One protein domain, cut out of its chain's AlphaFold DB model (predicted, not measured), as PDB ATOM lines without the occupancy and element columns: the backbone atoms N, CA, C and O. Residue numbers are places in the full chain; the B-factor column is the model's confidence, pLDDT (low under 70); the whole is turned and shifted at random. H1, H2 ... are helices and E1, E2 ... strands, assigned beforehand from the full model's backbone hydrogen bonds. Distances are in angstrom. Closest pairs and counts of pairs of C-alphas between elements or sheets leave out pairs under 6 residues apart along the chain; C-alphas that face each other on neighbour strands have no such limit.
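Overview. This is residues 186 to 355 of the 480 residues of the protein "APH domain-containing protein" of Candidatus Wolfebacteria bacterium (UniProt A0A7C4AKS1). Two groups of helices are joined by a long helix: in one group H2, H3 and H6 pack round H1, in the other H7 runs between H5 and H8, and the last part of H4 packs on both H1 and H7. A tiny ribbon of two strands, E1 and E2, bridges the groups, with E1 beside the first residues of H1 and E2 beside H5. The printed part has 170 residues, with eight named helices and two named strands in the order H1 H2 H3 H4 H5 E1 H6 E2 H7 H8; the sheet E1 - E2 is antiparallel and the class is mostly helix. It is compact, with a radius of gyration of the C-alphas of 15.8 A and spans of 45 by 41 by 34 A.

Arrangement. H1, residues 186 to 199, is the hub, touching four helices. With residues 192 to 196 alone it touches H2, residues 203 to 208; the closest C-alphas are those of Lys 192 and Leu 206, 6.4 A. It touches H3, residues 212 to 222, at a steep tilt of 43 degrees, the same way, closest at the C-alphas of Cys 191 and Ala 219, 5.5 A. H4, residues 234 to 254, touches H1 with residues 248 to 252 alone, closest at the C-alphas of Ala 252 and Ile 194, 5.5 A. H6, residues 294 to 299, touches H1 at the C-alphas of Tyr 295 and Ile 189, 5.2 A. E1, residues 289 to 292, and E2, residues 306 to 308, are antiparallel neighbours, with N 290 and O 307 at 2.9 A and N 307 and O 290 at 2.8 A, within hydrogen-bond range. The closest C-alphas of E2 and H5, residues 261 to 276, are those of Pro 306 and Val 263, 5.8 A. H5 touches H7, residues 318 to 331, at a shallow tilt of 15 degrees, opposite ways, closest at the C-alphas of Ile 264 and Leu 327, 6.3 A. H7 touches H4 at the C-alphas of Ile 330 and Asn 253, 5.5 A. H7 and H8, residues 339 to 352, form a helical hairpin, closest at the C-alphas of Glu 319 and Leu 352, 5.3 A; H5 and H8 are apart. Every O i to N i+4 pair is within hydrogen-bond range in H1, H2, H3, H5, H6 and H8, against 15 of 17 in H4 and 8 of 10 in H7.

Along the chain. H1 begins at C-alpha 186 (152.533, 181.996, 180.834) and is 18.6 A long. H4, 29.9 A, has a kink of 29 degrees near residue 246. H5 measures 22.6 A, H7 20.9 A and H8 19.5 A, ending at C-alpha 352 (160.698, 167.509, 173.806).

Size, cuts and confidence. The C-alphas of Gly 200 and Glu 277, the two farthest apart, are 45.8 A apart. The printed part has no cut; the links H3 to H4 and H5 to E1 are long. The mean pLDDT of the printed part is 79.7, with residues 228 to 243, 314 to 321 and 333 to 355 under 70.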
ATOM      1  N   LEU A 186     153.110 182.954 179.898       93.25
ATOM      2  CA  LEU A 186     152.533 181.996 180.834       93.25
ATOM      3  C   LEU A 186     153.535 181.575 181.922       93.25
ATOM      4  O   LEU A 186     153.124 181.285 183.044       93.25
ATOM      5  N   TYR A 187     154.840 181.570 181.638       91.75
ATOM      6  CA  TYR A 187     155.857 181.269 182.646       91.75
ATOM      7  C   TYR A 187     155.862 182.309 183.778       91.75
ATOM      8  O   TYR A 187     155.754 181.927 184.947       91.75
ATOM      9  N   LYS A 188     155.896 183.610 183.457       92.88
ATOM     10  CA  LYS A 188     155.776 184.698 184.450       92.88
ATOM     11  C   LYS A 188     154.492 184.589 185.259       92.88
ATOM     12  O   LYS A 188     154.534 184.693 186.484       92.88
ATOM     13  N   ILE A 189     153.371 184.328 184.590       94.75
ATOM     14  CA  ILE A 189     152.054 184.175 185.224       94.75
ATOM     15  C   ILE A 189     152.079 183.037 186.258       94.75
ATOM     16  O   ILE A 189     151.602 183.206 187.382       94.75
ATOM     17  N   LEU A 190     152.693 181.896 185.926       93.88
ATOM     18  CA  LEU A 190     152.849 180.771 186.856       93.88
ATOM     19  C   LEU A 190     153.754 181.123 188.046       93.88
ATOM     20  O   LEU A 190     153.437 180.758 189.180       93.88
ATOM     21  N   CYS A 191     154.849 181.858 187.823       93.75
ATOM     22  CA  CYS A 191     155.699 182.362 188.905       93.75
ATOM     23  C   CYS A 191     154.917 183.290 189.846       93.75
ATOM     24  O   CYS A 191     154.939 183.082 191.061       93.75
ATOM     25  N   LYS A 192     154.171 184.262 189.303       95.38
ATOM     26  CA  LYS A 192     153.340 185.194 190.083       95.38
ATOM     27  C   LYS A 192     152.291 184.449 190.914       95.38
ATOM     28  O   LYS A 192     152.167 184.729 192.103       95.38
ATOM     29  N   ALA A 193     151.639 183.427 190.356       94.06
ATOM     30  CA  ALA A 193     150.695 182.583 191.095       94.06
ATOM     31  C   ALA A 193     151.304 181.903 192.331       94.06
ATOM     32  O   ALA A 193     150.701 181.860 193.406       94.06
ATOM     33  N   ILE A 194     152.520 181.378 192.190       93.81
ATOM     34  CA  ILE A 194     153.244 180.710 193.277       93.81
ATOM     35  C   ILE A 194     153.683 181.731 194.334       93.81
ATOM     36  O   ILE A 194     153.535 181.492 195.535       93.81
ATOM     37  N   ILE A 195     154.205 182.879 193.902       94.94
ATOM     38  CA  ILE A 195     154.673 183.927 194.811       94.94
ATOM     39  C   ILE A 195     153.506 184.553 195.578       94.94
ATOM     40  O   ILE A 195     153.644 184.779 196.776       94.94
ATOM     41  N   GLU A 196     152.348 184.764 194.951       94.81
ATOM     42  CA  GLU A 196     151.170 185.285 195.655       94.81
ATOM     43  C   GLU A 196     150.771 184.348 196.801       94.81
ATOM     44  O   GLU A 196     150.586 184.767 197.943       94.81
ATOM     45  N   ARG A 197     150.691 183.042 196.517       93.88
ATOM     46  CA  ARG A 197     150.198 182.062 197.487       93.88
ATOM     47  C   ARG A 197     151.165 181.795 198.640       93.88
ATOM     48  O   ARG A 197     150.710 181.618 199.768       93.88
ATOM     49  N   TRP A 198     152.465 181.696 198.361       92.38
ATOM     50  CA  TRP A 198     153.461 181.250 199.349       92.38
ATOM     51  C   TRP A 198     154.558 182.266 199.650       92.38
ATOM     52  O   TRP A 198     155.215 182.148 200.679       92.38
ATOM     53  N   GLY A 199     154.766 183.248 198.776       90.06
ATOM     54  CA  GLY A 199     155.684 184.364 199.003       90.06
ATOM     55  C   GLY A 199     155.046 185.530 199.760       90.06
ATOM     56  O   GLY A 199     155.771 186.396 200.239       90.06
ATOM     57  N   GLY A 200     153.713 185.547 199.887       87.88
ATOM     58  CA  GLY A 200     152.978 186.549 200.661       87.88
ATOM     59  C   GLY A 200     152.910 187.932 200.010       87.88
ATOM     60  O   GLY A 200     152.582 188.895 200.697       87.88
ATOM     61  N   LEU A 201     153.224 188.040 198.714       90.94
ATOM     62  CA  LEU A 201     153.037 189.275 197.951       90.94
ATOM     63  C   LEU A 201     151.603 189.365 197.434       90.94
ATOM     64  O   LEU A 201     151.027 188.360 197.020       90.94
ATOM     65  N   SER A 202     151.031 190.567 197.439       88.88
ATOM     66  CA  SER A 202     149.709 190.787 196.857       88.88
ATOM     67  C   SER A 202     149.766 190.772 195.324       88.88
ATOM     68  O   SER A 202     150.827 190.941 194.719       88.88
ATOM     69  N   ALA A 203     148.612 190.605 194.671       84.88
ATOM     70  CA  ALA A 203     148.518 190.720 193.214       84.88
ATOM     71  C   ALA A 203     148.967 192.102 192.697       84.88
ATOM     72  O   ALA A 203     149.514 192.183 191.600       84.88
ATOM     73  N   GLU A 204     148.783 193.163 193.492       84.50
ATOM     74  CA  GLU A 204     149.234 194.518 193.157       84.50
ATOM     75  C   GLU A 204     150.764 194.624 193.219       84.50
ATOM     76  O   GLU A 204     151.381 195.106 192.274       84.50
ATOM     77  N   ASP A 205     151.400 194.081 194.263       88.31
ATOM     78  CA  ASP A 205     152.871 194.042 194.351       88.31
ATOM     79  C   ASP A 205     153.475 193.275 193.164       88.31
ATOM     80  O   ASP A 205     154.492 193.667 192.590       88.31
ATOM     81  N   LEU A 206     152.821 192.178 192.769       87.88
ATOM     82  CA  LEU A 206     153.241 191.353 191.639       87.88
ATOM     83  C   LEU A 206     152.991 192.017 190.284       87.88
ATOM     84  O   LEU A 206     153.680 191.680 189.325       87.88
ATOM     85  N   TYR A 207     152.033 192.936 190.172       82.31
ATOM     86  CA  TYR A 207     151.784 193.680 188.936       82.31
ATOM     87  C   TYR A 207     152.964 194.600 188.589       82.31
ATOM     88  O   TYR A 207     153.371 194.676 187.430       82.31
ATOM     89  N   HIS A 208     153.569 195.225 189.602       81.19
ATOM     90  CA  HIS A 208     154.752 196.078 189.433       81.19
ATOM     91  C   HIS A 208     156.057 195.278 189.308       81.19
ATOM     92  O   HIS A 208     157.055 195.788 188.799       81.19
ATOM     93  N   LEU A 209     156.055 194.007 189.721       84.44
ATOM     94  CA  LEU A 209     157.195 193.105 189.598       84.44
ATOM     95  C   LEU A 209     157.189 192.380 188.241       84.44
ATOM     96  O   LEU A 209     156.617 191.298 188.102       84.44
ATOM     97  N   ASN A 210     157.840 192.977 187.238       78.19
ATOM     98  CA  ASN A 210     157.885 192.452 185.863       78.19
ATOM     99  C   ASN A 210     159.254 191.922 185.409       78.19
ATOM    100  O   ASN A 210     159.345 191.354 184.317       78.19
ATOM    101  N   ASP A 211     160.297 192.054 186.234       82.88
ATOM    102  CA  ASP A 211     161.595 191.436 185.959       82.88
ATOM    103  C   ASP A 211     161.486 189.908 186.069       82.88
ATOM    104  O   ASP A 211     161.209 189.353 187.137       82.88
ATOM    105  N   LEU A 212     161.700 189.222 184.942       82.50
ATOM    106  CA  LEU A 212     161.637 187.766 184.858       82.50
ATOM    107  C   LEU A 212     162.655 187.104 185.788       82.50
ATOM    108  O   LEU A 212     162.321 186.102 186.415       82.50
ATOM    109  N   VAL A 213     163.870 187.652 185.878       82.06
ATOM    110  CA  VAL A 213     164.947 187.055 186.678       82.06
ATOM    111  C   VAL A 213     164.577 187.111 188.154       82.06
ATOM    112  O   VAL A 213     164.676 186.106 188.858       82.06
ATOM    113  N   GLU A 214     164.075 188.257 188.615       86.56
ATOM    114  CA  GLU A 214     163.623 188.412 189.994       86.56
ATOM    115  C   GLU A 214     162.405 187.525 190.312       86.56
ATOM    116  O   GLU A 214     162.368 186.874 191.363       86.56
ATOM    117  N   LEU A 215     161.418 187.461 189.410       88.94
ATOM    118  CA  LEU A 215     160.257 186.577 189.557       88.94
ATOM    119  C   LEU A 215     160.677 185.109 189.643       88.94
ATOM    120  O   LEU A 215     160.212 184.379 190.521       88.94
ATOM    121  N   GLU A 216     161.557 184.673 188.747       87.12
ATOM    122  CA  GLU A 216     162.056 183.307 188.725       87.12
ATOM    123  C   GLU A 216     162.814 182.985 190.016       87.12
ATOM    124  O   GLU A 216     162.499 181.993 190.671       87.12
ATOM    125  N   ASP A 217     163.737 183.844 190.453       86.75
ATOM    126  CA  ASP A 217     164.491 183.651 191.696       86.75
ATOM    127  C   ASP A 217     163.578 183.530 192.924       86.75
ATOM    128  O   ASP A 217     163.804 182.680 193.794       86.75
ATOM    129  N   ARG A 218     162.514 184.335 193.000       90.38
ATOM    130  CA  ARG A 218     161.522 184.250 194.082       90.38
ATOM    131  C   ARG A 218     160.726 182.947 194.017       90.38
ATOM    132  O   ARG A 218     160.578 182.275 195.041       90.38
ATOM    133  N   ALA A 219     160.251 182.558 192.833       90.12
ATOM    134  CA  ALA A 219     159.526 181.303 192.644       90.12
ATOM    135  C   ALA A 219     160.405 180.087 192.991       90.12
ATOM    136  O   ALA A 219     159.945 179.152 193.645       90.12
ATOM    137  N   LEU A 220     161.689 180.123 192.634       85.94
ATOM    138  CA  LEU A 220     162.662 179.072 192.931       85.94
ATOM    139  C   LEU A 220     162.866 178.845 194.424       85.94
ATOM    140  O   LEU A 220     162.876 177.699 194.872       85.94
ATOM    141  N   ILE A 221     162.980 179.924 195.200       87.69
ATOM    142  CA  ILE A 221     163.106 179.840 196.661       87.69
ATOM    143  C   ILE A 221     161.889 179.127 197.255       87.69
ATOM    144  O   ILE A 221     162.043 178.236 198.089       87.69
ATOM    145  N   ILE A 222     160.684 179.467 196.786       88.19
ATOM    146  CA  ILE A 222     159.432 178.836 197.227       88.19
ATOM    147  C   ILE A 222     159.385 177.352 196.836       88.19
ATOM    148  O   ILE A 222     158.856 176.524 197.582       88.19
ATOM    149  N   LEU A 223     159.948 177.004 195.679       86.00
ATOM    150  CA  LEU A 223     160.067 175.623 195.211       86.00
ATOM    151  C   LEU A 223     161.172 174.824 195.925       86.00
ATOM    152  O   LEU A 223     161.275 173.618 195.694       86.00
ATOM    153  N   GLY A 224     161.978 175.460 196.782       84.56
ATOM    154  CA  GLY A 224     163.130 174.832 197.435       84.56
ATOM    155  C   GLY A 224     164.267 174.511 196.462       84.56
ATOM    156  O   GLY A 224     165.055 173.598 196.707       84.56
ATOM    157  N   GLU A 225     164.337 175.224 195.339       82.88
ATOM    158  CA  GLU A 225     165.364 175.044 194.320       82.88
ATOM    159  C   GLU A 225     166.538 175.998 194.561       82.88
ATOM    160  O   GLU A 225     166.336 177.155 194.945       82.88
ATOM    161  N   PRO A 226     167.783 175.555 194.315       73.19
ATOM    162  CA  PRO A 226     168.921 176.457 194.369       73.19
ATOM    163  C   PRO A 226     168.755 177.560 193.318       73.19
ATOM    164  O   PRO A 226     168.291 177.301 192.202       73.19
ATOM    165  N   ARG A 227     169.157 178.789 193.670       72.69
ATOM    166  CA  ARG A 227     169.263 179.904 192.718       72.69
ATOM    167  C   ARG A 227     170.261 179.580 191.612       72.69
ATOM    168  O   ARG A 227     171.119 178.708 191.769       72.69
ATOM    169  N   THR A 228     170.146 180.292 190.494       66.19
ATOM    170  CA  THR A 228     171.069 180.131 189.370       66.19
ATOM    171  C   THR A 228     172.471 180.468 189.859       66.19
ATOM    172  O   THR A 228     172.709 181.568 190.357       66.19
ATOM    173  N   ALA A 229     173.400 179.516 189.777       60.66
ATOM    174  CA  ALA A 229     174.784 179.794 190.124       60.66
ATOM    175  C   ALA A 229     175.424 180.627 189.005       60.66
ATOM    176  O   ALA A 229     175.233 180.339 187.821       60.66
ATOM    177  N   VAL A 230     176.207 181.641 189.377       59.03
ATOM    178  CA  VAL A 230     177.043 182.382 188.425       59.03
ATOM    179  C   VAL A 230     177.991 181.390 187.744       59.03
ATOM    180  O   VAL A 230     178.742 180.695 188.428       59.03
ATOM    181  N   GLY A 231     177.949 181.316 186.410       58.28
ATOM    182  CA  GLY A 231     178.809 180.436 185.610       58.28
ATOM    183  C   GLY A 231     178.166 179.138 185.110       58.28
ATOM    184  O   GLY A 231     178.885 178.315 184.548       58.28
ATOM    185  N   MET A 232     176.850 178.950 185.281       63.44
ATOM    186  CA  MET A 232     176.135 177.874 184.581       63.44
ATOM    187  C   MET A 232     176.233 178.063 183.064       63.44
ATOM    188  O   MET A 232     176.055 179.174 182.561       63.44
ATOM    189  N   ASN A 233     176.506 176.982 182.336       65.12
ATOM    190  CA  ASN A 233     176.470 177.013 180.875       65.12
ATOM    191  C   ASN A 233     175.020 176.944 180.356       65.12
ATOM    192  O   ASN A 233     174.100 176.565 181.081       65.12
ATOM    193  N   GLU A 234     174.801 177.301 179.089       54.50
ATOM    194  CA  GLU A 234     173.461 177.354 178.482       54.50
ATOM    195  C   GLU A 234     172.694 176.030 178.588       54.50
ATOM    196  O   GLU A 234     171.492 176.036 178.840       54.50
ATOM    197  N   ASN A 235     173.382 174.888 178.481       54.81
ATOM    198  CA  ASN A 235     172.749 173.576 178.612       54.81
ATOM    199  C   ASN A 235     172.264 173.314 180.044       54.81
ATOM    200  O   ASN A 235     171.213 172.705 180.231       54.81
ATOM    201  N   GLU A 236     173.001 173.774 181.057       60.44
ATOM    202  CA  GLU A 236     172.606 173.672 182.467       60.44
ATOM    203  C   GLU A 236     171.424 174.589 182.786       60.44
ATOM    204  O   GLU A 236     170.488 174.161 183.465       60.44
ATOM    205  N   ILE A 237     171.435 175.821 182.263       63.25
ATOM    206  CA  ILE A 237     170.321 176.775 182.384       63.25
ATOM    207  C   ILE A 237     169.071 176.187 181.729       63.25
ATOM    208  O   ILE A 237     168.017 176.115 182.364       63.25
ATOM    209  N   TYR A 238     169.209 175.679 180.502       59.62
ATOM    210  CA  TYR A 238     168.134 175.021 179.777       59.62
ATOM    211  C   TYR A 238     167.599 173.821 180.562       59.62
ATOM    212  O   TYR A 238     166.444 173.835 180.979       59.62
ATOM    213  N   ALA A 239     168.438 172.827 180.882       61.09
ATOM    214  CA  ALA A 239     168.039 171.624 181.621       61.09
ATOM    215  C   ALA A 239     167.371 171.931 182.969       61.09
ATOM    216  O   ALA A 239     166.471 171.197 183.406       61.09
ATOM    217  N   ARG A 240     167.797 173.017 183.621       69.62
ATOM    218  CA  ARG A 240     167.165 173.548 184.822       69.62
ATOM    219  C   ARG A 240     165.779 174.101 184.519       69.62
ATOM    220  O   ARG A 240     164.844 173.609 185.147       69.62
ATOM    221  N   HIS A 241     165.606 175.002 183.551       68.75
ATOM    222  CA  HIS A 241     164.276 175.479 183.146       68.75
ATOM    223  C   HIS A 241     163.313 174.314 182.884       68.75
ATOM    224  O   HIS A 241     162.210 174.305 183.421       68.75
ATOM    225  N   LEU A 242     163.747 173.257 182.192       64.44
ATOM    226  CA  LEU A 242     162.891 172.091 181.918       64.44
ATOM    227  C   LEU A 242     162.421 171.374 183.188       64.44
ATOM    228  O   LEU A 242     161.264 170.967 183.308       64.44
ATOM    229  N   ARG A 243     163.328 171.195 184.157       66.75
ATOM    230  CA  ARG A 243     163.003 170.589 185.456       66.75
ATOM    231  C   ARG A 243     162.047 171.476 186.249       66.75
ATOM    232  O   ARG A 243     161.165 170.961 186.942       66.75
ATOM    233  N   LEU A 244     162.235 172.788 186.146       73.81
ATOM    234  CA  LEU A 244     161.449 173.791 186.843       73.81
ATOM    235  C   LEU A 244     160.034 173.883 186.301       73.81
ATOM    236  O   LEU A 244     159.117 173.924 187.109       73.81
ATOM    237  N   GLN A 245     159.825 173.801 184.985       76.19
ATOM    238  CA  GLN A 245     158.486 173.871 184.391       76.19
ATOM    239  C   GLN A 245     157.519 172.859 185.019       76.19
ATOM    240  O   GLN A 245     156.451 173.228 185.495       76.19
ATOM    241  N   GLY A 246     157.915 171.588 185.138       74.19
ATOM    242  CA  GLY A 246     157.061 170.575 185.769       74.19
ATOM    243  C   GLY A 246     156.762 170.846 187.252       74.19
ATOM    244  O   GLY A 246     155.696 170.470 187.741       74.19
ATOM    245  N   LYS A 247     157.687 171.487 187.982       81.50
ATOM    246  CA  LYS A 247     157.482 171.894 189.383       81.50
ATOM    247  C   LYS A 247     156.590 173.129 189.482       81.50
ATOM    248  O   LYS A 247     155.670 173.119 190.292       81.50
ATOM    249  N   LEU A 248     156.814 174.123 188.624       84.19
ATOM    250  CA  LEU A 248     156.005 175.330 188.494       84.19
ATOM    251  C   LEU A 248     154.550 174.975 188.195       84.19
ATOM    252  O   LEU A 248     153.669 175.434 188.905       84.19
ATOM    253  N   LEU A 249     154.286 174.092 187.229       83.06
ATOM    254  CA  LEU A 249     152.921 173.684 186.878       83.06
ATOM    255  C   LEU A 249     152.187 173.038 188.060       83.06
ATOM    256  O   LEU A 249     151.062 173.423 188.378       83.06
ATOM    257  N   ARG A 250     152.830 172.081 188.747       82.12
ATOM    258  CA  ARG A 250     152.239 171.441 189.935       82.12
ATOM    259  C   ARG A 250     151.986 172.452 191.045       82.12
ATOM    260  O   ARG A 250     150.901 172.470 191.615       82.12
ATOM    261  N   ARG A 251     152.968 173.310 191.320       87.25
ATOM    262  CA  ARG A 251     152.881 174.285 192.402       87.25
ATOM    263  C   ARG A 251     151.857 175.378 192.092       87.25
ATOM    264  O   ARG A 251     151.077 175.724 192.957       87.25
ATOM    265  N   ALA A 252     151.759 175.856 190.859       87.06
ATOM    266  CA  ALA A 252     150.693 176.769 190.455       87.06
ATOM    267  C   ALA A 252     149.304 176.114 190.583       87.06
ATOM    268  O   ALA A 252     148.378 176.742 191.094       87.06
ATOM    269  N   ASN A 253     149.157 174.834 190.215       85.25
ATOM    270  CA  ASN A 253     147.895 174.113 190.411       85.25
ATOM    271  C   ASN A 253     147.525 174.026 191.908       85.25
ATOM    272  O   ASN A 253     146.393 174.350 192.268       85.25
ATOM    273  N   GLU A 254     148.482 173.687 192.778       85.75
ATOM    274  CA  GLU A 254     148.320 173.695 194.244       85.75
ATOM    275  C   GLU A 254     147.996 175.093 194.806       85.75
ATOM    276  O   GLU A 254     147.370 175.204 195.861       85.75
ATOM    277  N   ALA A 255     148.385 176.164 194.101       87.25
ATOM    278  CA  ALA A 255     148.030 177.541 194.445       87.25
ATOM    279  C   ALA A 255     146.569 177.876 194.113       87.25
ATOM    280  O   ALA A 255     146.091 178.953 194.466       87.25
ATOM    281  N   GLY A 256     145.865 176.971 193.425       87.81
ATOM    282  CA  GLY A 256     144.535 177.203 192.874       87.81
ATOM    283  C   GLY A 256     144.550 177.972 191.555       87.81
ATOM    284  O   GLY A 256     143.487 178.351 191.073       87.81
ATOM    285  N   PHE A 257     145.722 178.200 190.948       91.56
ATOM    286  CA  PHE A 257     145.795 178.850 189.645       91.56
ATOM    287  C   PHE A 257     145.271 177.919 188.552       91.56
ATOM    288  O   PHE A 257     145.578 176.722 188.525       91.56
ATOM    289  N   ARG A 258     144.470 178.484 187.651       90.25
ATOM    290  CA  ARG A 258     143.866 177.805 186.508       90.25
ATOM    291  C   ARG A 258     143.982 178.718 185.298       90.25
ATOM    292  O   ARG A 258     143.753 179.921 185.408       90.25
ATOM    293  N   VAL A 259     144.324 178.144 184.151       90.75
ATOM    294  CA  VAL A 259     144.266 178.868 182.880       90.75
ATOM    295  C   VAL A 259     142.803 178.873 182.423       90.75
ATOM    296  O   VAL A 259     142.158 177.828 182.479       90.75
ATOM    297  N   PRO A 260     142.230 179.998 181.969       93.12
ATOM    298  CA  PRO A 260     140.858 180.005 181.463       93.12
ATOM    299  C   PRO A 260     140.648 178.957 180.359       93.12
ATOM    300  O   PRO A 260     141.465 178.847 179.449       93.12
ATOM    301  N   GLN A 261     139.556 178.182 180.407       92.50
ATOM    302  CA  GLN A 261     139.340 177.083 179.449       92.50
ATOM    303  C   GLN A 261     139.336 177.570 177.992       92.50
ATOM    304  O   GLN A 261     139.904 176.913 177.122       92.50
ATOM    305  N   GLN A 262     138.805 178.772 177.750       94.88
ATOM    306  CA  GLN A 262     138.827 179.414 176.436       94.88
ATOM    307  C   GLN A 262     140.244 179.533 175.852       94.88
ATOM    308  O   GLN A 262     140.432 179.331 174.659       94.88
ATOM    309  N   VAL A 263     141.257 179.803 176.684       95.19
ATOM    310  CA  VAL A 263     142.655 179.919 176.247       95.19
ATOM    311  C   VAL A 263     143.148 178.571 175.735       95.19
ATOM    312  O   VAL A 263     143.747 178.493 174.664       95.19
ATOM    313  N   ILE A 264     142.855 177.500 176.476       93.75
ATOM    314  CA  ILE A 264     143.235 176.132 176.109       93.75
ATOM    315  C   ILE A 264     142.580 175.738 174.788       93.75
ATOM    316  O   ILE A 264     143.248 175.191 173.912       93.75
ATOM    317  N   ASP A 265     141.293 176.043 174.630       93.62
ATOM    318  CA  ASP A 265     140.537 175.702 173.429       93.62
ATOM    319  C   ASP A 265     141.057 176.467 172.202       93.62
ATOM    320  O   ASP A 265     141.253 175.856 171.148       93.62
ATOM    321  N   LYS A 266     141.353 177.768 172.341       96.75
ATOM    322  CA  LYS A 266     141.933 178.594 171.269       96.75
ATOM    323  C   LYS A 266     143.316 178.096 170.847       96.75
ATOM    324  O   LYS A 266     143.560 177.913 169.655       96.75
ATOM    325  N   VAL A 267     144.200 177.797 171.804       96.00
ATOM    326  CA  VAL A 267     145.528 177.222 171.517       96.00
ATOM    327  C   VAL A 267     145.392 175.853 170.844       96.00
ATOM    328  O   VAL A 267     146.044 175.599 169.835       96.00
ATOM    329  N   ALA A 268     144.509 174.981 171.340       93.44
ATOM    330  CA  ALA A 268     144.288 173.660 170.752       93.44
ATOM    331  C   ALA A 268     143.839 173.741 169.288       93.44
ATOM    332  O   ALA A 268     144.346 172.995 168.450       93.44
ATOM    333  N   ARG A 269     142.909 174.650 168.973       95.62
ATOM    334  CA  ARG A 269     142.428 174.872 167.603       95.62
ATOM    335  C   ARG A 269     143.535 175.403 166.696       95.62
ATOM    336  O   ARG A 269     143.680 174.896 165.585       95.62
ATOM    337  N   THR A 270     144.353 176.347 167.168       96.69
ATOM    338  CA  THR A 270     145.509 176.855 166.408       96.69
ATOM    339  C   THR A 270     146.522 175.753 166.109       96.69
ATOM    340  O   THR A 270     146.916 175.584 164.957       96.69
ATOM    341  N   LEU A 271     146.881 174.927 167.094       93.19
ATOM    342  CA  LEU A 271     147.814 173.816 166.878       93.19
ATOM    343  C   LEU A 271     147.250 172.745 165.933       93.19
ATOM    344  O   LEU A 271     147.972 172.202 165.098       93.19
ATOM    345  N   GLN A 272     145.951 172.445 166.018       91.94
ATOM    346  CA  GLN A 272     145.293 171.529 165.080       91.94
ATOM    347  C   GLN A 272     145.309 172.068 163.647       91.94
ATOM    348  O   GLN A 272     145.541 171.298 162.710       91.94
ATOM    349  N   LEU A 273     145.094 173.374 163.476       94.50
ATOM    350  CA  LEU A 273     145.198 174.039 162.182       94.50
ATOM    351  C   LEU A 273     146.620 173.933 161.620       94.50
ATOM    352  O   LEU A 273     146.793 173.485 160.489       94.50
ATOM    353  N   TRP A 274     147.641 174.258 162.414       94.44
ATOM    354  CA  TRP A 274     149.039 174.118 161.996       94.44
ATOM    355  C   TRP A 274     149.395 172.682 161.623       94.44
ATOM    356  O   TRP A 274     149.962 172.449 160.559       94.44
ATOM    357  N   LYS A 275     148.959 171.701 162.420       89.94
ATOM    358  CA  LYS A 275     149.157 170.278 162.123       89.94
ATOM    359  C   LYS A 275     148.527 169.867 160.792       89.94
ATOM    360  O   LYS A 275     149.146 169.121 160.033       89.94
ATOM    361  N   LYS A 276     147.318 170.354 160.489       92.94
ATOM    362  CA  LYS A 276     146.644 170.122 159.200       92.94
ATOM    363  C   LYS A 276     147.449 170.705 158.035       92.94
ATOM    364  O   LYS A 276     147.590 170.043 157.009       92.94
ATOM    365  N   GLU A 277     148.018 171.891 158.220       94.44
ATOM    366  CA  GLU A 277     148.855 172.581 157.228       94.44
ATOM    367  C   GLU A 277     150.329 172.125 157.251       94.44
ATOM    368  O   GLU A 277     151.149 172.650 156.503       94.44
ATOM    369  N   LYS A 278     150.673 171.115 158.070       92.12
ATOM    370  CA  LYS A 278     152.040 170.594 158.274       92.12
ATOM    371  C   LYS A 278     153.046 171.652 158.747       92.12
ATOM    372  O   LYS A 278     154.247 171.508 158.517       92.12
ATOM    373  N   PHE A 279     152.561 172.687 159.418       91.44
ATOM    374  CA  PHE A 279     153.379 173.675 160.101       91.44
ATOM    375  C   PHE A 279     153.691 173.212 161.527       91.44
ATOM    376  O   PHE A 279     152.880 172.543 162.168       91.44
ATOM    377  N   VAL A 280     154.883 173.563 162.001       88.56
ATOM    378  CA  VAL A 280     155.381 173.268 163.348       88.56
ATOM    379  C   VAL A 280     156.082 174.519 163.848       88.56
ATOM    380  O   VAL A 280     156.961 175.028 163.147       88.56
ATOM    381  N   HIS A 281     155.731 174.977 165.050       90.56
ATOM    382  CA  HIS A 281     156.357 176.158 165.647       90.56
ATOM    383  C   HIS A 281     157.843 175.918 165.930       90.56
ATOM    384  O   HIS A 281     158.692 176.729 165.573       90.56
ATOM    385  N   GLY A 282     158.160 174.768 166.535       81.81
ATOM    386  CA  GLY A 282     159.535 174.340 166.805       81.81
ATOM    387  C   GLY A 282     160.212 175.079 167.962       81.81
ATOM    388  O   GLY A 282     161.431 175.080 168.039       81.81
ATOM    389  N   ASP A 283     159.445 175.752 168.815       84.50
ATOM    390  CA  ASP A 283     159.914 176.222 170.130       84.50
ATOM    391  C   ASP A 283     158.707 176.576 171.009       84.50
ATOM    392  O   ASP A 283     158.678 177.591 171.700       84.50
ATOM    393  N   PHE A 284     157.610 175.821 170.911       87.69
ATOM    394  CA  PHE A 284     156.383 176.222 171.595       87.69
ATOM    395  C   PHE A 284     156.433 175.824 173.075       87.69
ATOM    396  O   PHE A 284     156.129 174.691 173.452       87.69
ATOM    397  N   HIS A 285     156.826 176.770 173.933       85.25
ATOM    398  CA  HIS A 285     156.899 176.598 175.386       85.25
ATOM    399  C   HIS A 285     156.236 177.750 176.156       85.25
ATOM    400  O   HIS A 285     155.733 178.712 175.582       85.25
ATOM    401  N   LEU A 286     156.255 177.680 177.494       88.12
ATOM    402  CA  LEU A 286     155.543 178.611 178.385       88.12
ATOM    403  C   LEU A 286     155.911 180.099 178.213       88.12
ATOM    404  O   LEU A 286     155.126 180.941 178.632       88.12
ATOM    405  N   ARG A 287     157.074 180.435 177.631       87.69
ATOM    406  CA  ARG A 287     157.449 181.840 177.368       87.69
ATOM    407  C   ARG A 287     156.919 182.354 176.027       87.69
ATOM    408  O   ARG A 287     156.763 183.553 175.857       87.69
ATOM    409  N   ASN A 288     156.603 181.433 175.119       92.31
ATOM    410  CA  ASN A 288     156.160 181.713 173.756       92.31
ATOM    411  C   ASN A 288     154.623 181.690 173.642       92.31
ATOM    412  O   ASN A 288     154.063 181.809 172.555       92.31
ATOM    413  N   LEU A 289     153.931 181.571 174.784       94.81
ATOM    414  CA  LEU A 289     152.500 181.817 174.929       94.81
ATOM    415  C   LEU A 289     152.282 183.003 175.873       94.81
ATOM    416  O   LEU A 289     152.438 182.875 177.089       94.81
ATOM    417  N   MET A 290     151.877 184.131 175.302       95.31
ATOM    418  CA  MET A 290     151.488 185.343 176.018       95.31
ATOM    419  C   MET A 290     149.983 185.336 176.284       95.31
ATOM    420  O   MET A 290     149.210 184.893 175.434       95.31
ATOM    421  N   LEU A 291     149.554 185.862 177.431       95.62
ATOM    422  CA  LEU A 291     148.142 186.111 177.736       95.62
ATOM    423  C   LEU A 291     147.914 187.614 177.911       95.62
ATOM    424  O   LEU A 291     148.577 188.252 178.737       95.62
ATOM    425  N   THR A 292     146.983 188.182 177.141       91.62
ATOM    426  CA  THR A 292     146.703 189.627 177.190       91.62
ATOM    427  C   THR A 292     146.251 190.062 178.579       91.62
ATOM    428  O   THR A 292     145.460 189.374 179.223       91.62
ATOM    429  N   GLY A 293     146.746 191.204 179.058       86.56
ATOM    430  CA  GLY A 293     146.453 191.704 180.409       86.56
ATOM    431  C   GLY A 293     147.088 190.906 181.565       86.56
ATOM    432  O   GLY A 293     146.971 191.320 182.722       86.56
ATOM    433  N   GLY A 294     147.773 189.794 181.269       91.12
ATOM    434  CA  GLY A 294     148.635 189.060 182.196       91.12
ATOM    435  C   GLY A 294     147.937 188.450 183.417       91.12
ATOM    436  O   GLY A 294     146.741 188.149 183.413       91.12
ATOM    437  N   TYR A 295     148.708 188.259 184.493       92.06
ATOM    438  CA  TYR A 295     148.260 187.621 185.733       92.06
ATOM    439  C   TYR A 295     147.055 188.324 186.372       92.06
ATOM    440  O   TYR A 295     146.114 187.674 186.838       92.06
ATOM    441  N   ARG A 296     147.057 189.661 186.356       89.75
ATOM    442  CA  ARG A 296     146.002 190.484 186.954       89.75
ATOM    443  C   ARG A 296     144.652 190.267 186.272       89.75
ATOM    444  O   ARG A 296     143.659 190.061 186.965       89.75
ATOM    445  N   ALA A 297     144.618 190.262 184.937       90.31
ATOM    446  CA  ALA A 297     143.382 190.038 184.188       90.31
ATOM    447  C   ALA A 297     142.760 188.672 184.519       90.31
ATOM    448  O   ALA A 297     141.562 188.593 184.787       90.31
ATOM    449  N   ILE A 298     143.583 187.623 184.619       91.94
ATOM    450  CA  ILE A 298     143.124 186.276 184.993       91.94
ATOM    451  C   ILE A 298     142.530 186.268 186.407       91.94
ATOM    452  O   ILE A 298     141.462 185.699 186.629       91.94
ATOM    453  N   LYS A 299     143.195 186.915 187.370       90.19
ATOM    454  CA  LYS A 299     142.743 186.979 188.770       90.19
ATOM    455  C   LYS A 299     141.430 187.730 188.947       90.19
ATOM    456  O   LYS A 299     140.625 187.353 189.795       90.19
ATOM    457  N   GLU A 300     141.220 188.765 188.150       89.88
ATOM    458  CA  GLU A 300     139.989 189.556 188.132       89.88
ATOM    459  C   GLU A 300     138.871 188.884 187.314       89.88
ATOM    460  O   GLU A 300     137.766 189.417 187.237       89.88
ATOM    461  N   GLY A 301     139.135 187.723 186.700       89.25
ATOM    462  CA  GLY A 301     138.177 187.027 185.840       89.25
ATOM    463  C   GLY A 301     137.869 187.780 184.545       89.25
ATOM    464  O   GLY A 301     136.812 187.567 183.954       89.25
ATOM    465  N   ARG A 302     138.766 188.678 184.115       89.62
ATOM    466  CA  ARG A 302     138.654 189.374 182.833       89.62
ATOM    467  C   ARG A 302     138.962 188.420 181.687       89.62
ATOM    468  O   ARG A 302     139.721 187.460 181.835       89.62
ATOM    469  N   GLU A 303     138.370 188.707 180.536       89.81
ATOM    470  CA  GLU A 303     138.680 187.990 179.307       89.81
ATOM    471  C   GLU A 303     140.156 188.200 178.941       89.81
ATOM    472  O   GLU A 303     140.670 189.320 178.991       89.81
ATOM    473  N   VAL A 304     140.836 187.103 178.608       93.81
ATOM    474  CA  VAL A 304     142.228 187.108 178.152       93.81
ATOM    475  C   VAL A 304     142.343 186.346 176.840       93.81
ATOM    476  O   VAL A 304     141.723 185.289 176.664       93.81
ATOM    477  N   GLU A 305     143.170 186.874 175.948       95.56
ATOM    478  CA  GLU A 305     143.474 186.318 174.640       95.56
ATOM    479  C   GLU A 305     144.859 185.660 174.649       95.56
ATOM    480  O   GLU A 305     145.830 186.282 175.097       95.56
ATOM    481  N   PRO A 306     144.987 184.408 174.169       97.31
ATOM    482  CA  PRO A 306     146.287 183.807 173.936       97.31
ATOM    483  C   PRO A 306     146.931 184.352 172.670       97.31
ATOM    484  O   PRO A 306     146.308 184.369 171.608       97.31
ATOM    485  N   VAL A 307     148.209 184.704 172.773       97.06
ATOM    486  CA  VAL A 307     149.044 185.132 171.649       97.06
ATOM    487  C   VAL A 307     150.288 184.249 171.586       97.06
ATOM    488  O   VAL A 307     150.986 184.102 172.590       97.06
ATOM    489  N   ILE A 308     150.555 183.643 170.428       96.00
ATOM    490  CA  ILE A 308     151.730 182.785 170.212       96.00
ATOM    491  C   ILE A 308     152.830 183.599 169.524       96.00
ATOM    492  O   ILE A 308     152.556 184.285 168.537       96.00
ATOM    493  N   ILE A 309     154.053 183.546 170.057       94.19
ATOM    494  CA  ILE A 309     155.191 184.383 169.644       94.19
ATOM    495  C   ILE A 309     156.483 183.559 169.506       94.19
ATOM    496  O   ILE A 309     156.541 182.441 169.993       94.19
ATOM    497  N   ASP A 310     157.534 184.158 168.933       90.81
ATOM    498  CA  ASP A 310     158.898 183.597 168.844       90.81
ATOM    499  C   ASP A 310     159.009 182.313 167.988       90.81
ATOM    500  O   ASP A 310     159.304 181.215 168.454       90.81
ATOM    501  N   PHE A 311     158.775 182.458 166.684       91.56
ATOM    502  CA  PHE A 311     158.749 181.387 165.683       91.56
ATOM    503  C   PHE A 311     160.143 180.988 165.153       91.56
ATOM    504  O   PHE A 311     160.251 180.188 164.219       91.56
ATOM    505  N   GLY A 312     161.229 181.544 165.694       84.38
ATOM    506  CA  GLY A 312     162.604 181.326 165.222       84.38
ATOM    507  C   GLY A 312     163.215 179.960 165.562       84.38
ATOM    508  O   GLY A 312     164.338 179.670 165.133       84.38
ATOM    509  N   GLY A 313     162.497 179.122 166.311       78.38
ATOM    510  CA  GLY A 313     162.940 177.816 166.791       78.38
ATOM    511  C   GLY A 313     163.209 176.741 165.730       78.38
ATOM    512  O   GLY A 313     162.580 176.699 164.669       78.38
ATOM    513  N   GLU A 314     164.139 175.827 166.040       67.31
ATOM    514  CA  GLU A 314     164.478 174.638 165.223       67.31
ATOM    515  C   GLU A 314     163.954 173.309 165.808       67.31
ATOM    516  O   GLU A 314     164.359 172.221 165.392       67.31
ATOM    517  N   GLY A 315     163.075 173.381 166.795       61.22
ATOM    518  CA  GLY A 315     162.497 172.250 167.501       61.22
ATOM    519  C   GLY A 315     161.592 171.363 166.649       61.22
ATOM    520  O   GLY A 315     161.260 171.637 165.491       61.22
ATOM    521  N   SER A 316     161.209 170.230 167.234       56.66
ATOM    522  CA  SER A 316     160.466 169.171 166.539       56.66
ATOM    523  C   SER A 316     158.948 169.262 166.746       56.66
ATOM    524  O   SER A 316     158.472 169.867 167.698       56.66
ATOM    525  N   ALA A 317     158.162 168.577 165.906       55.66
ATOM    526  CA  ALA A 317     156.692 168.545 166.007       55.66
ATOM    527  C   ALA A 317     156.146 168.067 167.370       55.66
ATOM    528  O   ALA A 317     154.989 168.320 167.690       55.66
ATOM    529  N   GLY A 318     156.959 167.365 168.171       57.28
ATOM    530  CA  GLY A 318     156.560 166.907 169.501       57.28
ATOM    531  C   GLY A 318     156.427 168.032 170.531       57.28
ATOM    532  O   GLY A 318     155.811 167.822 171.575       57.28
ATOM    533  N   GLU A 319     156.983 169.212 170.265       61.66
ATOM    534  CA  GLU A 319     156.999 170.313 171.228       61.66
ATOM    535  C   GLU A 319     155.629 171.000 171.336       61.66
ATOM    536  O   GLU A 319     155.137 171.247 172.440       61.66
ATOM    537  N   ASP A 320     154.943 171.159 170.203       68.38
ATOM    538  CA  ASP A 320     153.621 171.782 170.108       68.38
ATOM    539  C   ASP A 320     152.554 170.994 170.896       68.38
ATOM    540  O   ASP A 320     151.812 171.556 171.709       68.38
ATOM    541  N   ASP A 321     152.532 169.666 170.730       68.88
ATOM    542  CA  ASP A 321     151.631 168.763 171.467       68.88
ATOM    543  C   ASP A 321     151.880 168.832 172.987       68.88
ATOM    544  O   ASP A 321     150.971 168.625 173.802       68.88
ATOM    545  N   SER A 322     153.104 169.174 173.383       70.69
ATOM    546  CA  SER A 322     153.495 169.216 174.783       70.69
ATOM    547  C   SER A 322     153.010 170.451 175.515       70.69
ATOM    548  O   SER A 322     152.620 170.361 176.681       70.69
ATOM    549  N   MET A 323     152.965 171.595 174.838       81.69
ATOM    550  CA  MET A 323     152.411 172.813 175.414       81.69
ATOM    551  C   MET A 323     150.914 172.666 175.703       81.69
ATOM    552  O   MET A 323     150.455 172.988 176.802       81.69
ATOM    553  N   LEU A 324     150.149 172.098 174.764       79.56
ATOM    554  CA  LEU A 324     148.722 171.839 174.975       79.56
ATOM    555  C   LEU A 324     148.482 170.884 176.149       79.56
ATOM    556  O   LEU A 324     147.541 171.057 176.929       79.56
ATOM    557  N   TYR A 325     149.346 169.884 176.297       75.88
ATOM    558  CA  TYR A 325     149.303 168.995 177.443       75.88
ATOM    559  C   TYR A 325     149.597 169.739 178.755       75.88
ATOM    560  O   TYR A 325     148.829 169.601 179.707       75.88
ATOM    561  N   MET A 326     150.630 170.590 178.803       79.50
ATOM    562  CA  MET A 326     150.936 171.417 179.980       79.50
ATOM    563  C   MET A 326     149.752 172.303 180.391       79.50
ATOM    564  O   MET A 326     149.411 172.341 181.572       79.50
ATOM    565  N   LEU A 327     149.075 172.940 179.430       82.81
ATOM    566  CA  LEU A 327     147.867 173.733 179.682       82.81
ATOM    567  C   LEU A 327     146.752 172.906 180.337       82.81
ATOM    568  O   LEU A 327     146.163 173.323 181.334       82.81
ATOM    569  N   ARG A 328     146.496 171.697 179.825       82.38
ATOM    570  CA  ARG A 328     145.497 170.782 180.400       82.38
ATOM    571  C   ARG A 328     145.862 170.340 181.815       82.38
ATOM    572  O   ARG A 328     144.977 170.235 182.660       82.38
ATOM    573  N   LEU A 329     147.148 170.126 182.101       76.81
ATOM    574  CA  LEU A 329     147.596 169.757 183.447       76.81
ATOM    575  C   LEU A 329     147.403 170.877 184.475       76.81
ATOM    576  O   LEU A 329     147.109 170.577 185.635       76.81
ATOM    577  N   ILE A 330     147.542 172.148 184.079       79.69
ATOM    578  CA  ILE A 330     147.234 173.282 184.970       79.69
ATOM    579  C   ILE A 330     145.759 173.233 185.387       79.69
ATOM    580  O   ILE A 330     145.438 173.502 186.543       79.69
ATOM    581  N   ASN A 331     144.878 172.824 184.472       79.31
ATOM    582  CA  ASN A 331     143.433 172.810 184.690       79.31
ATOM    583  C   ASN A 331     142.871 171.533 185.322       79.31
ATOM    584  O   ASN A 331     141.721 171.538 185.757       79.31
ATOM    585  N   ALA A 332     143.649 170.454 185.412       74.62
ATOM    586  CA  ALA A 332     143.189 169.216 186.031       74.62
ATOM    587  C   ALA A 332     142.865 169.434 187.526       74.62
ATOM    588  O   ALA A 332     143.735 169.822 188.313       74.62
ATOM    589  N   GLU A 333     141.612 169.162 187.927       56.91
ATOM    590  CA  GLU A 333     141.094 169.349 189.299       56.91
ATOM    591  C   GLU A 333     141.881 168.576 190.365       56.91
ATOM    592  O   GLU A 333     141.952 168.990 191.521       56.91
ATOM    593  N   LYS A 334     142.504 167.465 189.973       51.91
ATOM    594  CA  LYS A 334     143.410 166.674 190.800       51.91
ATOM    595  C   LYS A 334     144.763 166.717 190.112       51.91
ATOM    596  O   LYS A 334     144.936 166.044 189.101       51.91
ATOM    597  N   GLY A 335     145.692 167.540 190.603       54.06
ATOM    598  CA  GLY A 335     147.024 167.662 190.008       54.06
ATOM    599  C   GLY A 335     147.610 166.281 189.712       54.06
ATOM    600  O   GLY A 335     147.763 165.501 190.637       54.06
ATOM    601  N   VAL A 336     147.848 165.974 188.432       51.44
ATOM    602  CA  VAL A 336     148.339 164.704 187.849       51.44
ATOM    603  C   VAL A 336     148.498 163.551 188.858       51.44
ATOM    604  O   VAL A 336     149.614 163.166 189.217       51.44
ATOM    605  N   THR A 337     147.388 163.011 189.372       47.19
ATOM    606  CA  THR A 337     147.428 161.956 190.409       47.19
ATOM    607  C   THR A 337     147.606 160.562 189.812       47.19
ATOM    608  O   THR A 337     147.908 159.605 190.519       47.19
ATOM    609  N   ASN A 338     147.400 160.437 188.505       54.97
ATOM    610  CA  ASN A 338     147.453 159.191 187.765       54.97
ATOM    611  C   ASN A 338     148.887 158.936 187.252       54.97
ATOM    612  O   ASN A 338     149.457 159.746 186.516       54.97
ATOM    613  N   ALA A 339     149.461 157.784 187.615       51.97
ATOM    614  CA  ALA A 339     150.814 157.370 187.230       51.97
ATOM    615  C   ALA A 339     151.043 157.327 185.705       51.97
ATOM    616  O   ALA A 339     152.155 157.577 185.251       51.97
ATOM    617  N   GLN A 340     150.005 157.068 184.908       52.44
ATOM    618  CA  GLN A 340     150.053 157.032 183.446       52.44
ATOM    619  C   GLN A 340     150.139 158.431 182.824       52.44
ATOM    620  O   GLN A 340     150.875 158.624 181.859       52.44
ATOM    621  N   GLU A 341     149.468 159.429 183.397       55.19
ATOM    622  CA  GLU A 341     149.612 160.834 182.984       55.19
ATOM    623  C   GLU A 341     150.965 161.402 183.431       55.19
ATOM    624  O   GLU A 341     151.613 162.140 182.688       55.19
ATOM    625  N   GLN A 342     151.464 160.997 184.606       55.28
ATOM    626  CA  GLN A 342     152.833 161.319 185.017       55.28
ATOM    627  C   GLN A 342     153.877 160.646 184.118       55.28
ATOM    628  O   GLN A 342     154.879 161.273 183.779       55.28
ATOM    629  N   ALA A 343     153.661 159.392 183.714       56.00
ATOM    630  CA  ALA A 343     154.529 158.684 182.778       56.00
ATOM    631  C   ALA A 343     154.483 159.322 181.384       56.00
ATOM    632  O   ALA A 343     155.534 159.519 180.783       56.00
ATOM    633  N   SER A 344     153.300 159.733 180.919       54.91
ATOM    634  CA  SER A 344     153.122 160.467 179.660       54.91
ATOM    635  C   SER A 344     153.818 161.824 179.712       54.91
ATOM    636  O   SER A 344     154.572 162.144 178.801       54.91
ATOM    637  N   LEU A 345     153.683 162.569 180.818       53.50
ATOM    638  CA  LEU A 345     154.417 163.814 181.062       53.50
ATOM    639  C   LEU A 345     155.929 163.576 181.029       53.50
ATOM    640  O   LEU A 345     156.642 164.289 180.338       53.50
ATOM    641  N   ARG A 346     156.436 162.566 181.746       56.09
ATOM    642  CA  ARG A 346     157.870 162.231 181.764       56.09
ATOM    643  C   ARG A 346     158.375 161.806 180.388       56.09
ATOM    644  O   ARG A 346     159.464 162.219 180.011       56.09
ATOM    645  N   SER A 347     157.609 161.002 179.656       54.38
ATOM    646  CA  SER A 347     157.946 160.545 178.305       54.38
ATOM    647  C   SER A 347     157.982 161.711 177.326       54.38
ATOM    648  O   SER A 347     158.926 161.842 176.563       54.38
ATOM    649  N   MET A 348     156.991 162.593 177.386       54.00
ATOM    650  CA  MET A 348     156.868 163.734 176.489       54.00
ATOM    651  C   MET A 348     157.922 164.803 176.796       54.00
ATOM    652  O   MET A 348     158.589 165.264 175.880       54.00
ATOM    653  N   ILE A 349     158.188 165.082 178.080       51.94
ATOM    654  CA  ILE A 349     159.359 165.846 178.544       51.94
ATOM    655  C   ILE A 349     160.645 165.206 178.001       51.94
ATOM    656  O   ILE A 349     161.488 165.904 177.454       51.94
ATOM    657  N   ARG A 350     160.818 163.878 178.078       52.47
ATOM    658  CA  ARG A 350     161.991 163.217 177.468       52.47
ATOM    659  C   ARG A 350     162.070 163.446 175.955       52.47
ATOM    660  O   ARG A 350     163.175 163.611 175.459       52.47
ATOM    661  N   THR A 351     160.946 163.457 175.234       52.25
ATOM    662  CA  THR A 351     160.899 163.636 173.772       52.25
ATOM    663  C   THR A 351     161.154 165.084 173.337       52.25
ATOM    664  O   THR A 351     162.028 165.300 172.504       52.25
ATOM    665  N   LEU A 352     160.459 166.059 173.936       45.22
ATOM    666  CA  LEU A 352     160.698 167.509 173.806       45.22
ATOM    667  C   LEU A 352     162.174 167.854 174.009       45.22
ATOM    668  O   LEU A 352     162.785 168.596 173.253       45.22
ATOM    669  N   TYR A 353     162.760 167.294 175.067       48.56
ATOM    670  CA  TYR A 353     164.065 167.721 175.560       48.56
ATOM    671  C   TYR A 353     165.214 166.843 175.088       48.56
ATOM    672  O   TYR A 353     166.357 167.004 175.518       48.56
ATOM    673  N   ALA A 354     164.923 165.947 174.149       49.16
ATOM    674  CA  ALA A 354     165.912 165.126 173.494       49.16
ATOM    675  C   ALA A 354     166.692 165.894 172.410       49.16
ATOM    676  O   ALA A 354     167.736 165.410 172.037       49.16
ATOM    677  N   GLY A 355     166.304 167.064 171.893       47.78
ATOM    678  CA  GLY A 355     166.982 167.669 170.718       47.78
ATOM    679  C   GLY A 355     168.536 167.681 170.759       47.78
ATOM    680  O   GLY A 355     169.175 167.018 169.935       47.78
TER     681      GLY A 355